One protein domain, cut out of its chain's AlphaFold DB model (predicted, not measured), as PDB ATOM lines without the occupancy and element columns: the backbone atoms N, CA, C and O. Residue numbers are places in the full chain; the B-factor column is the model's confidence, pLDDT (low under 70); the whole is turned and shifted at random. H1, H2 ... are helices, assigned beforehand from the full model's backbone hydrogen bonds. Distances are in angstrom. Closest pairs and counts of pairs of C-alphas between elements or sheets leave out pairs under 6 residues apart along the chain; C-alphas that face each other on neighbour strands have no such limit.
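Overview. This is residues 685 to 783 of the 1044 residues of the protein "HET domain-containing protein" of fungal sp. No.14919 (UniProt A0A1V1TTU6). This is a rounded body of little regular structure, mostly loops, with a helical hairpin of H3 and H4 and a second touching pair, H1 and H2. The printed part has 99 residues with four named helices, H1 to H4 in chain order, and no named strand; the class is all helix, with 35 residues in named elements. It is compact, with radius of gyration of the C-alphas 12.3 A and spans of 34 by 31 by 25 A.

Arrangement. H3, residues 736 to 749, touches H4, residues 753 to 758, with residues 744 to 748 alone; the closest C-alphas, of Ile 748 and Ile 755, are 7.2 A apart. This hairpin runs opposite ways at 37 degrees, only just a steep tilt. H2, residues 711 to 717, is close to H3 but not clearly touching, the closest C-alphas, of Ile 713 and Ala 743, being 7.9 A apart. H1, residues 688 to 695, touches H2 at a steep tilt of 48 degrees, opposite ways; the closest C-alphas, of Ala 691 and Leu 716, are 6.7 A apart. H2 and H4 are apart. Every O i to N i+4 pair is within hydrogen-bond range in H1 and H3, but 1 of 3 in H2 and 0 of 2 in H4, against 3 of 4 and 3 of 3 O i to N i+3 pairs.

Along the chain. H3 is 19.9 A long, from C-alpha 736 at (-53.036, 1.856, 14.265); H1, H2 and H4 measure 10.4, 9.4 and 10.1 A. H4 ends at C-alpha 758, (-38.841, -7.263, 13.081).

Size, cuts and confidence. The C-alphas of Val 685 and Asp 763, the two farthest apart, are 36.1 A apart. The printed part has no cut; the links H1 to H2 and H2 to H3 are long. In this predicted model pLDDT is under 70 at residue 685 and residues 698 to 703.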
ATOM      1  N   VAL A 685     -44.628 -16.784  34.454       68.25
ATOM      2  CA  VAL A 685     -43.336 -16.811  33.728       68.25
ATOM      3  C   VAL A 685     -43.396 -16.136  32.348       68.25
ATOM      4  O   VAL A 685     -42.376 -15.669  31.841       68.25
ATOM      5  N   VAL A 686     -44.572 -16.046  31.720       76.25
ATOM      6  CA  VAL A 686     -44.694 -15.557  30.336       76.25
ATOM      7  C   VAL A 686     -44.651 -14.032  30.255       76.25
ATOM      8  O   VAL A 686     -45.629 -13.377  30.597       76.25
ATOM      9  N   SER A 687     -43.575 -13.468  29.706       81.69
ATOM     10  CA  SER A 687     -43.505 -12.041  29.364       81.69
ATOM     11  C   SER A 687     -44.029 -11.732  27.959       81.69
ATOM     12  O   SER A 687     -44.062 -12.594  27.072       81.69
ATOM     13  N   LEU A 688     -44.389 -10.470  27.725       83.81
ATOM     14  CA  LEU A 688     -44.914  -9.959  26.461       83.81
ATOM     15  C   LEU A 688     -43.905 -10.143  25.318       83.81
ATOM     16  O   LEU A 688     -44.301 -10.432  24.190       83.81
ATOM     17  N   ARG A 689     -42.599 -10.095  25.621       80.19
ATOM     18  CA  ARG A 689     -41.520 -10.470  24.690       80.19
ATOM     19  C   ARG A 689     -41.658 -11.913  24.203       80.19
ATOM     20  O   ARG A 689     -41.613 -12.154  22.996       80.19
ATOM     21  N   ILE A 690     -41.846 -12.874  25.111       77.81
ATOM     22  CA  ILE A 690     -41.954 -14.299  24.757       77.81
ATOM     23  C   ILE A 690     -43.287 -14.563  24.037       77.81
ATOM     24  O   ILE A 690     -43.297 -15.243  23.008       77.81
ATOM     25  N   ALA A 691     -44.380 -13.951  24.502       81.88
ATOM     26  CA  ALA A 691     -45.693 -14.000  23.862       81.88
ATOM     27  C   ALA A 691     -45.649 -13.505  22.403       81.88
ATOM     28  O   ALA A 691     -45.994 -14.243  21.480       81.88
ATOM     29  N   MET A 692     -45.155 -12.287  22.165       82.88
ATOM     30  CA  MET A 692     -45.044 -11.731  20.812       82.88
ATOM     31  C   MET A 692     -44.094 -12.560  19.939       82.88
ATOM     32  O   MET A 692     -44.381 -12.784  18.764       82.88
ATOM     33  N   THR A 693     -42.999 -13.085  20.503       78.38
ATOM     34  CA  THR A 693     -42.062 -13.942  19.757       78.38
ATOM     35  C   THR A 693     -42.726 -15.244  19.302       78.38
ATOM     36  O   THR A 693     -42.510 -15.674  18.175       78.38
ATOM     37  N   ASN A 694     -43.589 -15.851  20.122       76.69
ATOM     38  CA  ASN A 694     -44.229 -17.127  19.784       76.69
ATOM     39  C   ASN A 694     -45.505 -16.998  18.930       76.69
ATOM     40  O   ASN A 694     -45.899 -17.994  18.318       76.69
ATOM     41  N   PHE A 695     -46.117 -15.809  18.820       80.31
ATOM     42  CA  PHE A 695     -47.397 -15.620  18.106       80.31
ATOM     43  C   PHE A 695     -47.400 -14.559  16.988       80.31
ATOM     44  O   PHE A 695     -48.166 -14.700  16.031       80.31
ATOM     45  N   CYS A 696     -46.532 -13.541  17.039       79.31
ATOM     46  CA  CYS A 696     -46.400 -12.541  15.968       79.31
ATOM     47  C   CYS A 696     -45.359 -12.949  14.910       79.31
ATOM     48  O   CYS A 696     -45.563 -12.683  13.722       79.31
ATOM     49  N   VAL A 697     -44.269 -13.614  15.320       73.75
ATOM     50  CA  VAL A 697     -43.234 -14.139  14.409       73.75
ATOM     51  C   VAL A 697     -43.747 -15.379  13.665       73.75
ATOM     52  O   VAL A 697     -44.576 -16.151  14.164       73.75
ATOM     53  N   LYS A 698     -43.280 -15.539  12.426       65.81
ATOM     54  CA  LYS A 698     -43.773 -16.495  11.435       65.81
ATOM     55  C   LYS A 698     -42.597 -17.156  10.704       65.81
ATOM     56  O   LYS A 698     -42.096 -16.618   9.722       65.81
ATOM     57  N   GLU A 699     -42.186 -18.346  11.155       51.34
ATOM     58  CA  GLU A 699     -41.228 -19.204  10.423       51.34
ATOM     59  C   GLU A 699     -41.808 -19.741   9.094       51.34
ATOM     60  O   GLU A 699     -41.081 -20.128   8.184       51.34
ATOM     61  N   LEU A 700     -43.138 -19.750   8.969       46.19
ATOM     62  CA  LEU A 700     -43.914 -20.148   7.791       46.19
ATOM     63  C   LEU A 700     -45.020 -19.102   7.547       46.19
ATOM     64  O   LEU A 700     -45.310 -18.332   8.459       46.19
ATOM     65  N   PRO A 701     -45.694 -19.045   6.376       44.19
ATOM     66  CA  PRO A 701     -46.716 -18.025   6.057       44.19
ATOM     67  C   PRO A 701     -48.051 -18.181   6.828       44.19
ATOM     68  O   PRO A 701     -49.138 -18.006   6.278       44.19
ATOM     69  N   ARG A 702     -47.980 -18.555   8.107       56.03
ATOM     70  CA  ARG A 702     -49.077 -18.883   9.016       56.03
ATOM     71  C   ARG A 702     -48.731 -18.338  10.409       56.03
ATOM     72  O   ARG A 702     -47.622 -18.527  10.904       56.03
ATOM     73  N   GLY A 703     -49.651 -17.583  10.994       60.34
ATOM     74  CA  GLY A 703     -49.569 -17.127  12.376       60.34
ATOM     75  C   GLY A 703     -50.878 -16.493  12.816       60.34
ATOM     76  O   GLY A 703     -51.835 -16.410  12.032       60.34
ATOM     77  N   SER A 704     -50.911 -16.008  14.056       72.62
ATOM     78  CA  SER A 704     -52.091 -15.352  14.613       72.62
ATOM     79  C   SER A 704     -52.565 -14.180  13.745       72.62
ATOM     80  O   SER A 704     -51.808 -13.546  13.005       72.62
ATOM     81  N   SER A 705     -53.870 -13.952  13.795       79.62
ATOM     82  CA  SER A 705     -54.626 -13.050  12.940       79.62
ATOM     83  C   SER A 705     -55.680 -12.314  13.766       79.62
ATOM     84  O   SER A 705     -56.253 -12.863  14.714       79.62
ATOM     85  N   ALA A 706     -55.973 -11.082  13.360       83.94
ATOM     86  CA  ALA A 706     -57.013 -10.249  13.941       83.94
ATOM     87  C   ALA A 706     -57.725  -9.427  12.861       83.94
ATOM     88  O   ALA A 706     -57.167  -9.175  11.792       83.94
ATOM     89  N   THR A 707     -58.960  -9.013  13.151       84.81
ATOM     90  CA  THR A 707     -59.735  -8.106  12.288       84.81
ATOM     91  C   THR A 707     -59.287  -6.656  12.473       84.81
ATOM     92  O   THR A 707     -59.213  -5.911  11.501       84.81
ATOM     93  N   ASP A 708     -58.963  -6.264  13.709       87.69
ATOM     94  CA  ASP A 708     -58.297  -5.000  14.013       87.69
ATOM     95  C   ASP A 708     -56.782  -5.243  14.131       87.69
ATOM     96  O   ASP A 708     -56.373  -6.091  14.929       87.69
ATOM     97  N   PRO A 709     -55.921  -4.530  13.383       91.31
ATOM     98  CA  PRO A 709     -54.470  -4.678  13.495       91.31
ATOM     99  C   PRO A 709     -53.925  -4.501  14.922       91.31
ATOM    100  O   PRO A 709     -52.925  -5.129  15.275       91.31
ATOM    101  N   ARG A 710     -54.562  -3.670  15.758       91.50
ATOM    102  CA  ARG A 710     -54.094  -3.349  17.122       91.50
ATOM    103  C   ARG A 710     -54.182  -4.549  18.071       91.50
ATOM    104  O   ARG A 710     -53.344  -4.703  18.962       91.50
ATOM    105  N   ASP A 711     -55.120  -5.457  17.815       90.25
ATOM    106  CA  ASP A 711     -55.321  -6.679  18.598       90.25
ATOM    107  C   ASP A 711     -54.135  -7.650  18.513       90.25
ATOM    108  O   ASP A 711     -53.961  -8.466  19.413       90.25
ATOM    109  N   MET A 712     -53.267  -7.540  17.498       89.75
ATOM    110  CA  MET A 712     -52.014  -8.312  17.432       89.75
ATOM    111  C   MET A 712     -51.063  -8.020  18.607       89.75
ATOM    112  O   MET A 712     -50.169  -8.818  18.872       89.75
ATOM    113  N   ILE A 713     -51.277  -6.906  19.320       89.62
ATOM    114  CA  ILE A 713     -50.616  -6.576  20.590       89.62
ATOM    115  C   ILE A 713     -51.616  -6.712  21.747       89.62
ATOM    116  O   ILE A 713     -51.342  -7.405  22.726       89.62
ATOM    117  N   PHE A 714     -52.801  -6.093  21.642       89.25
ATOM    118  CA  PHE A 714     -53.777  -6.053  22.745       89.25
ATOM    119  C   PHE A 714     -54.306  -7.447  23.136       89.25
ATOM    120  O   PHE A 714     -54.530  -7.711  24.318       89.25
ATOM    121  N   GLY A 715     -54.397  -8.368  22.172       87.69
ATOM    122  CA  GLY A 715     -54.741  -9.777  22.363       87.69
ATOM    123  C   GLY A 715     -53.693 -10.599  23.121       87.69
ATOM    124  O   GLY A 715     -53.995 -11.714  23.531       87.69
ATOM    125  N   LEU A 716     -52.512 -10.045  23.417       87.38
ATOM    126  CA  LEU A 716     -51.484 -10.682  24.251       87.38
ATOM    127  C   LEU A 716     -51.397 -10.102  25.677       87.38
ATOM    128  O   LEU A 716     -50.946 -10.796  26.586       87.38
ATOM    129  N   LEU A 717     -51.864  -8.867  25.904       85.50
ATOM    130  CA  LEU A 717     -51.652  -8.140  27.168       85.50
ATOM    131  C   LEU A 717     -52.263  -8.818  28.403       85.50
ATOM    132  O   LEU A 717     -51.644  -8.809  29.457       85.50
ATOM    133  N   GLY A 718     -53.445  -9.431  28.298       77.62
ATOM    134  CA  GLY A 718     -54.083 -10.108  29.438       77.62
ATOM    135  C   GLY A 718     -53.385 -11.402  29.880       77.62
ATOM    136  O   GLY A 718     -53.772 -11.977  30.889       77.62
ATOM    137  N   PHE A 719     -52.390 -11.862  29.118       76.56
ATOM    138  CA  PHE A 719     -51.690 -13.140  29.275       76.56
ATOM    139  C   PHE A 719     -50.211 -12.963  29.670       76.56
ATOM    140  O   PHE A 719     -49.606 -13.893  30.199       76.56
ATOM    141  N   ALA A 720     -49.642 -11.770  29.472       82.62
ATOM    142  CA  ALA A 720     -48.249 -11.466  29.784       82.62
ATOM    143  C   ALA A 720     -48.058 -10.904  31.210       82.62
ATOM    144  O   ALA A 720     -48.685  -9.915  31.594       82.62
ATOM    145  N   ASN A 721     -47.141 -11.499  31.977       82.12
ATOM    146  CA  ASN A 721     -46.834 -11.175  33.376       82.12
ATOM    147  C   ASN A 721     -46.271  -9.752  33.591       82.12
ATOM    148  O   ASN A 721     -46.382  -9.189  34.681       82.12
ATOM    149  N   ASP A 722     -45.689  -9.160  32.552       80.88
ATOM    150  CA  ASP A 722     -45.076  -7.834  32.517       80.88
ATOM    151  C   ASP A 722     -45.959  -6.784  31.822       80.88
ATOM    152  O   ASP A 722     -45.559  -5.622  31.723       80.88
ATOM    153  N   ALA A 723     -47.176  -7.136  31.386       80.06
ATOM    154  CA  ALA A 723     -48.055  -6.224  30.652       80.06
ATOM    155  C   ALA A 723     -48.333  -4.914  31.410       80.06
ATOM    156  O   ALA A 723     -48.309  -3.843  30.804       80.06
ATOM    157  N   GLU A 724     -48.505  -4.959  32.737       74.50
ATOM    158  CA  GLU A 724     -48.655  -3.743  33.552       74.50
ATOM    159  C   GLU A 724     -47.381  -2.877  33.567       74.50
ATOM    160  O   GLU A 724     -47.480  -1.650  33.522       74.50
ATOM    161  N   ARG A 725     -46.190  -3.499  33.557       76.38
ATOM    162  CA  ARG A 725     -44.882  -2.814  33.485       76.38
ATOM    163  C   ARG A 725     -44.600  -2.237  32.096       76.38
ATOM    164  O   ARG A 725     -43.883  -1.250  31.979       76.38
ATOM    165  N   SER A 726     -45.192  -2.815  31.050       73.44
ATOM    166  CA  SER A 726     -45.057  -2.320  29.676       73.44
ATOM    167  C   SER A 726     -45.702  -0.942  29.461       73.44
ATOM    168  O   SER A 726     -45.377  -0.265  28.492       73.44
ATOM    169  N   TYR A 727     -46.636  -0.526  30.329       78.44
ATOM    170  CA  TYR A 727     -47.528   0.633  30.151       78.44
ATOM    171  C   TYR A 727     -48.418   0.598  28.887       78.44
ATOM    172  O   TYR A 727     -49.196   1.529  28.661       78.44
ATOM    173  N   ILE A 728     -48.376  -0.472  28.086       85.88
ATOM    174  CA  ILE A 728     -49.240  -0.660  26.918       85.88
ATOM    175  C   ILE A 728     -50.647  -1.014  27.412       85.88
ATOM    176  O   ILE A 728     -50.830  -1.916  28.228       85.88
ATOM    177  N   ARG A 729     -51.664  -0.303  26.915       82.81
ATOM    178  CA  ARG A 729     -53.080  -0.547  27.234       82.81
ATOM    179  C   ARG A 729     -53.923  -0.497  25.955       82.81
ATOM    180  O   ARG A 729     -53.581   0.292  25.071       82.81
ATOM    181  N   PRO A 730     -55.008  -1.289  25.840       85.75
ATOM    182  CA  PRO A 730     -55.909  -1.211  24.697       85.75
ATOM    183  C   PRO A 730     -56.569   0.167  24.615       85.75
ATOM    184  O   PRO A 730     -57.262   0.589  25.538       85.75
ATOM    185  N   ASP A 731     -56.351   0.864  23.504       83.94
ATOM    186  CA  ASP A 731     -56.896   2.195  23.241       83.94
ATOM    187  C   ASP A 731     -57.349   2.265  21.781       83.94
ATOM    188  O   ASP A 731     -56.569   2.517  20.863       83.94
ATOM    189  N   TYR A 732     -58.636   1.997  21.563       85.12
ATOM    190  CA  TYR A 732     -59.225   1.962  20.227       85.12
ATOM    191  C   TYR A 732     -59.537   3.357  19.658       85.12
ATOM    192  O   TYR A 732     -59.978   3.437  18.508       85.12
ATOM    193  N   SER A 733     -59.296   4.436  20.419       84.81
ATOM    194  CA  SER A 733     -59.446   5.817  19.938       84.81
ATOM    195  C   SER A 733     -58.255   6.273  19.087       84.81
ATOM    196  O   SER A 733     -58.440   7.004  18.117       84.81
ATOM    197  N   LYS A 734     -57.052   5.772  19.396       88.88
ATOM    198  CA  LYS A 734     -55.816   6.007  18.636       88.88
ATOM    199  C   LYS A 734     -55.810   5.277  17.305       88.88
ATOM    200  O   LYS A 734     -56.294   4.150  17.200       88.88
ATOM    201  N   THR A 735     -55.153   5.847  16.305       93.50
ATOM    202  CA  THR A 735     -54.855   5.148  15.051       93.50
ATOM    203  C   THR A 735     -54.003   3.890  15.279       93.50
ATOM    204  O   THR A 735     -53.377   3.692  16.327       93.50
ATOM    205  N   VAL A 736     -53.951   3.013  14.271       94.31
ATOM    206  CA  VAL A 736     -53.036   1.856  14.265       94.31
ATOM    207  C   VAL A 736     -51.576   2.319  14.360       94.31
ATOM    208  O   VAL A 736     -50.801   1.724  15.105       94.31
ATOM    209  N   GLN A 737     -51.228   3.412  13.669       94.88
ATOM    210  CA  GLN A 737     -49.894   4.016  13.677       94.88
ATOM    211  C   GLN A 737     -49.479   4.421  15.097       94.88
ATOM    212  O   GLN A 737     -48.496   3.895  15.610       94.88
ATOM    213  N   GLU A 738     -50.259   5.272  15.769       93.69
ATOM    214  CA  GLU A 738     -49.983   5.716  17.147       93.69
ATOM    215  C   GLU A 738     -49.901   4.542  18.130       93.69
ATOM    216  O   GLU A 738     -49.055   4.532  19.026       93.69
ATOM    217  N   SER A 739     -50.758   3.534  17.952       93.06
ATOM    218  CA  SER A 739     -50.807   2.337  18.795       93.06
ATOM    219  C   SER A 739     -49.535   1.491  18.655       93.06
ATOM    220  O   SER A 739     -48.908   1.154  19.660       93.06
ATOM    221  N   TYR A 740     -49.112   1.189  17.423       94.88
ATOM    222  CA  TYR A 740     -47.887   0.430  17.148       94.88
ATOM    223  C   TYR A 740     -46.625   1.214  17.525       94.88
ATOM    224  O   TYR A 740     -45.717   0.645  18.126       94.88
ATOM    225  N   VAL A 741     -46.577   2.520  17.249       94.00
ATOM    226  CA  VAL A 741     -45.493   3.427  17.664       94.00
ATOM    227  C   VAL A 741     -45.337   3.450  19.190       94.00
ATOM    228  O   VAL A 741     -44.231   3.257  19.698       94.00
ATOM    229  N   THR A 742     -46.440   3.629  19.927       91.56
ATOM    230  CA  THR A 742     -46.441   3.627  21.402       91.56
ATOM    231  C   THR A 742     -45.949   2.285  21.940       91.56
ATOM    232  O   THR A 742     -45.062   2.254  22.791       91.56
ATOM    233  N   ALA A 743     -46.486   1.177  21.419       91.88
ATOM    234  CA  ALA A 743     -46.123  -0.165  21.858       91.88
ATOM    235  C   ALA A 743     -44.655  -0.503  21.555       91.88
ATOM    236  O   ALA A 743     -43.943  -0.954  22.445       91.88
ATOM    237  N   THR A 744     -44.168  -0.224  20.343       92.31
ATOM    238  CA  THR A 744     -42.780  -0.529  19.947       92.31
ATOM    239  C   THR A 744     -41.792   0.254  20.812       92.31
ATOM    240  O   THR A 744     -40.850  -0.327  21.348       92.31
ATOM    241  N   ARG A 745     -42.040   1.556  21.032       89.81
ATOM    242  CA  ARG A 745     -41.207   2.390  21.915       89.81
ATOM    243  C   ARG A 745     -41.214   1.860  23.353       89.81
ATOM    244  O   ARG A 745     -40.161   1.792  23.978       89.81
ATOM    245  N   ALA A 746     -42.371   1.447  23.869       87.56
ATOM    246  CA  ALA A 746     -42.483   0.859  25.202       87.56
ATOM    247  C   ALA A 746     -41.740  -0.485  25.337       87.56
ATOM    248  O   ALA A 746     -41.104  -0.727  26.361       87.56
ATOM    249  N   LEU A 747     -41.766  -1.336  24.309       86.69
ATOM    250  CA  LEU A 747     -41.054  -2.619  24.296       86.69
ATOM    251  C   LEU A 747     -39.528  -2.418  24.257       86.69
ATOM    252  O   LEU A 747     -38.816  -3.074  25.015       86.69
ATOM    253  N   ILE A 748     -39.034  -1.451  23.473       86.38
ATOM    254  CA  ILE A 748     -37.609  -1.066  23.455       86.38
ATOM    255  C   ILE A 748     -37.160  -0.553  24.833       86.38
ATOM    256  O   ILE A 748     -36.153  -1.030  25.355       86.38
ATOM    257  N   LYS A 749     -37.935   0.338  25.476       82.75
ATOM    258  CA  LYS A 749     -37.641   0.825  26.843       82.75
ATOM    259  C   LYS A 749     -37.585  -0.294  27.892       82.75
ATOM    260  O   LYS A 749     -36.830  -0.180  28.849       82.75
ATOM    261  N   ASN A 750     -38.355  -1.368  27.710       78.81
ATOM    262  CA  ASN A 750     -38.348  -2.551  28.578       78.81
ATOM    263  C   ASN A 750     -37.322  -3.625  28.138       78.81
ATOM    264  O   ASN A 750     -37.439  -4.790  28.513       78.81
ATOM    265  N   GLY A 751     -36.314  -3.260  27.336       76.50
ATOM    266  CA  GLY A 751     -35.196  -4.140  26.979       76.50
ATOM    267  C   GLY A 751     -35.489  -5.169  25.880       76.50
ATOM    268  O   GLY A 751     -34.674  -6.062  25.645       76.50
ATOM    269  N   PHE A 752     -36.617  -5.071  25.168       79.94
ATOM    270  CA  PHE A 752     -36.889  -5.919  24.002       79.94
ATOM    271  C   PHE A 752     -36.264  -5.321  22.731       79.94
ATOM    272  O   PHE A 752     -36.955  -4.908  21.803       79.94
ATOM    273  N   SER A 753     -34.933  -5.273  22.683       72.38
ATOM    274  CA  SER A 753     -34.185  -4.618  21.604       72.38
ATOM    275  C   SER A 753     -34.211  -5.361  20.261       72.38
ATOM    276  O   SER A 753     -34.180  -4.719  19.212       72.38
ATOM    277  N   ASP A 754     -34.383  -6.688  20.237       74.19
ATOM    278  CA  ASP A 754     -34.508  -7.447  18.974       74.19
ATOM    279  C   ASP A 754     -35.719  -7.008  18.115       74.19
ATOM    280  O   ASP A 754     -35.814  -7.358  16.941       74.19
ATOM    281  N   ILE A 755     -36.648  -6.216  18.665       84.38
ATOM    282  CA  ILE A 755     -37.855  -5.760  17.965       84.38
ATOM    283  C   ILE A 755     -37.569  -4.840  16.764       84.38
ATOM    284  O   ILE A 755     -38.386  -4.784  15.846       84.38
ATOM    285  N   LEU A 756     -36.405  -4.173  16.702       87.06
ATOM    286  CA  LEU A 756     -35.998  -3.431  15.497       87.06
ATOM    287  C   LEU A 756     -35.715  -4.361  14.308       87.06
ATOM    288  O   LEU A 756     -35.944  -3.975  13.161       87.06
ATOM    289  N   ALA A 757     -35.271  -5.597  14.548       85.69
ATOM    290  CA  ALA A 757     -35.066  -6.581  13.488       85.69
ATOM    291  C   ALA A 757     -36.387  -7.058  12.859       85.69
ATOM    292  O   ALA A 757     -36.404  -7.509  11.715       85.69
ATOM    293  N   TRP A 758     -37.505  -6.921  13.577       87.50
ATOM    294  CA  TRP A 758     -38.841  -7.263  13.081       87.50
ATOM    295  C   TRP A 758     -39.416  -6.194  12.139       87.50
ATOM    296  O   TRP A 758     -40.460  -6.415  11.519       87.50
ATOM    297  N   ALA A 759     -38.770  -5.029  12.024       88.62
ATOM    298  CA  ALA A 759     -39.274  -3.910  11.247       88.62
ATOM    299  C   ALA A 759     -39.114  -4.150   9.730       88.62
ATOM    300  O   ALA A 759     -38.051  -3.974   9.122       88.62
ATOM    301  N   GLN A 760     -40.218  -4.561   9.101       88.06
ATOM    302  CA  GLN A 760     -40.281  -4.885   7.673       88.06
ATOM    303  C   GLN A 760     -39.968  -3.662   6.788       88.06
ATOM    304  O   GLN A 760     -40.228  -2.529   7.211       88.06
ATOM    305  N   PRO A 761     -39.477  -3.857   5.546       82.12
ATOM    306  CA  PRO A 761     -39.413  -2.769   4.569       82.12
ATOM    307  C   PRO A 761     -40.810  -2.172   4.316       82.12
ATOM    308  O   PRO A 761     -41.792  -2.912   4.430       82.12
ATOM    309  N   PRO A 762     -40.921  -0.879   3.940       81.56
ATOM    310  CA  PRO A 762     -42.207  -0.208   3.720       81.56
ATOM    311  C   PRO A 762     -43.156  -1.004   2.815       81.56
ATOM    312  O   PRO A 762     -44.294  -1.256   3.192       81.56
ATOM    313  N   ASP A 763     -42.640  -1.508   1.695       82.06
ATOM    314  CA  ASP A 763     -43.358  -2.270   0.665       82.06
ATOM    315  C   ASP A 763     -43.927  -3.617   1.166       82.06
ATOM    316  O   ASP A 763     -44.736  -4.247   0.490       82.06
ATOM    317  N   SER A 764     -43.488  -4.089   2.340       82.56
ATOM    318  CA  SER A 764     -43.986  -5.304   3.007       82.56
ATOM    319  C   SER A 764     -44.856  -5.016   4.237       82.56
ATOM    320  O   SER A 764     -45.366  -5.956   4.852       82.56
ATOM    321  N   LYS A 765     -45.046  -3.742   4.605       88.50
ATOM    322  CA  LYS A 765     -46.043  -3.331   5.599       88.50
ATOM    323  C   LYS A 765     -47.408  -3.205   4.915       88.50
ATOM    324  O   LYS A 765     -47.524  -2.666   3.819       88.50
ATOM    325  N   LYS A 766     -48.461  -3.672   5.582       89.81
ATOM    326  CA  LYS A 766     -49.861  -3.404   5.216       89.81
ATOM    327  C   LYS A 766     -50.265  -1.994   5.647       89.81
ATOM    328  O   LYS A 766     -51.058  -1.344   4.973       89.81
ATOM    329  N   ILE A 767     -49.722  -1.533   6.774       91.94
ATOM    330  CA  ILE A 767     -49.921  -0.189   7.316       91.94
ATOM    331  C   ILE A 767     -48.773   0.704   6.818       91.94
ATOM    332  O   ILE A 767     -47.665   0.694   7.356       91.94
ATOM    333  N   THR A 768     -49.027   1.444   5.739       89.06
ATOM    334  CA  THR A 768     -47.994   2.121   4.930       89.06
ATOM    335  C   THR A 768     -47.384   3.375   5.562       89.06
ATOM    336  O   THR A 768     -46.336   3.824   5.110       89.06
ATOM    337  N   ASN A 769     -48.003   3.937   6.605       91.38
ATOM    338  CA  ASN A 769     -47.531   5.129   7.322       91.38
ATOM    339  C   ASN A 769     -46.731   4.818   8.605       91.38
ATOM    340  O   ASN A 769     -46.453   5.725   9.388       91.38
ATOM    341  N   LEU A 770     -46.374   3.557   8.864       94.50
ATOM    342  CA  LEU A 770     -45.526   3.213  10.009       94.50
ATOM    343  C   LEU A 770     -44.074   3.677   9.789       94.50
ATOM    344  O   LEU A 770     -43.532   3.420   8.708       94.50
ATOM    345  N   PRO A 771     -43.416   4.260  10.813       94.06
ATOM    346  CA  PRO A 771     -41.978   4.511  10.788       94.06
ATOM    347  C   PRO A 771     -41.169   3.253  10.448       94.06
ATOM    348  O   PRO A 771     -41.583   2.127  10.751       94.06
ATOM    349  N   SER A 772     -39.990   3.411   9.848       93.44
ATOM    350  CA  SER A 772     -39.189   2.260   9.405       93.44
ATOM    351  C   SER A 772     -38.636   1.416  10.558       93.44
ATOM    352  O   SER A 772     -38.343   0.243  10.342       93.44
ATOM    353  N   TRP A 773     -38.570   1.970  11.775       92.94
ATOM    354  CA  TRP A 773     -38.224   1.266  13.017       92.94
ATOM    355  C   TRP A 773     -39.409   0.550  13.696       92.94
ATOM    356  O   TRP A 773     -39.195  -0.232  14.619       92.94
ATOM    357  N   VAL A 774     -40.651   0.781  13.253       94.56
ATOM    358  CA  VAL A 774     -41.863   0.179  13.839       94.56
ATOM    359  C   VAL A 774     -42.290  -1.059  13.041       94.56
ATOM    360  O   VAL A 774     -42.586  -0.938  11.845       94.56
ATOM    361  N   PRO A 775     -42.373  -2.258  13.650       93.19
ATOM    362  CA  PRO A 775     -42.950  -3.425  12.993       93.19
ATOM    363  C   PRO A 775     -44.433  -3.234  12.667       93.19
ATOM    364  O   PRO A 775     -45.212  -2.707  13.459       93.19
ATOM    365  N   ASP A 776     -44.850  -3.734  11.508       92.50
ATOM    366  CA  ASP A 776     -46.256  -4.002  11.240       92.50
ATOM    367  C   ASP A 776     -46.610  -5.371  11.833       92.50
ATOM    368  O   ASP A 776     -46.357  -6.417  11.227       92.50
ATOM    369  N   TYR A 777     -47.196  -5.370  13.030       90.88
ATOM    370  CA  TYR A 777     -47.608  -6.592  13.725       90.88
ATOM    371  C   TYR A 777     -48.767  -7.334  13.031       90.88
ATOM    372  O   TYR A 777     -49.036  -8.487  13.364       90.88
ATOM    373  N   SER A 778     -49.431  -6.722  12.041       87.50
ATOM    374  CA  SER A 778     -50.463  -7.362  11.212       87.50
ATOM    375  C   SER A 778     -49.904  -8.037   9.952       87.50
ATOM    376  O   SER A 778     -50.599  -8.840   9.315       87.50
ATOM    377  N   ALA A 779     -48.664  -7.724   9.565       86.38
ATOM    378  CA  ALA A 779     -47.989  -8.286   8.400       86.38
ATOM    379  C   ALA A 779     -47.340  -9.654   8.719       86.38
ATOM    380  O   ALA A 779     -47.780 -10.396   9.605       86.38
ATOM    381  N   THR A 780     -46.323 -10.037   7.949       78.62
ATOM    382  CA  THR A 780     -45.442 -11.162   8.287       78.62
ATOM    383  C   THR A 780     -44.194 -10.612   8.966       78.62
ATOM    384  O   THR A 780     -43.606  -9.644   8.488       78.62
ATOM    385  N   ILE A 781     -43.813 -11.208  10.095       80.06
ATOM    386  CA  ILE A 781     -42.548 -10.954  10.787       80.06
ATOM    387  C   ILE A 781     -41.734 -12.242  10.668       80.06
ATOM    388  O   ILE A 781     -42.200 -13.297  11.095       80.06
ATOM    389  N   TYR A 782     -40.559 -12.158  10.055       73.88
ATOM    390  CA  TYR A 782     -39.654 -13.291   9.849       73.88
ATOM    391  C   TYR A 782     -38.718 -13.481  11.057       73.88
ATOM    392  O   TYR A 782     -38.652 -12.618  11.933       73.88
ATOM    393  N   GLU A 783     -38.003 -14.609  11.123       72.12
ATOM    394  CA  GLU A 783     -36.989 -14.826  12.165       72.12
ATOM    395  C   GLU A 783     -35.837 -13.810  12.025       72.12
ATOM    396  O   GLU A 783     -35.314 -13.581  10.932       72.12
TER     397      GLU A 783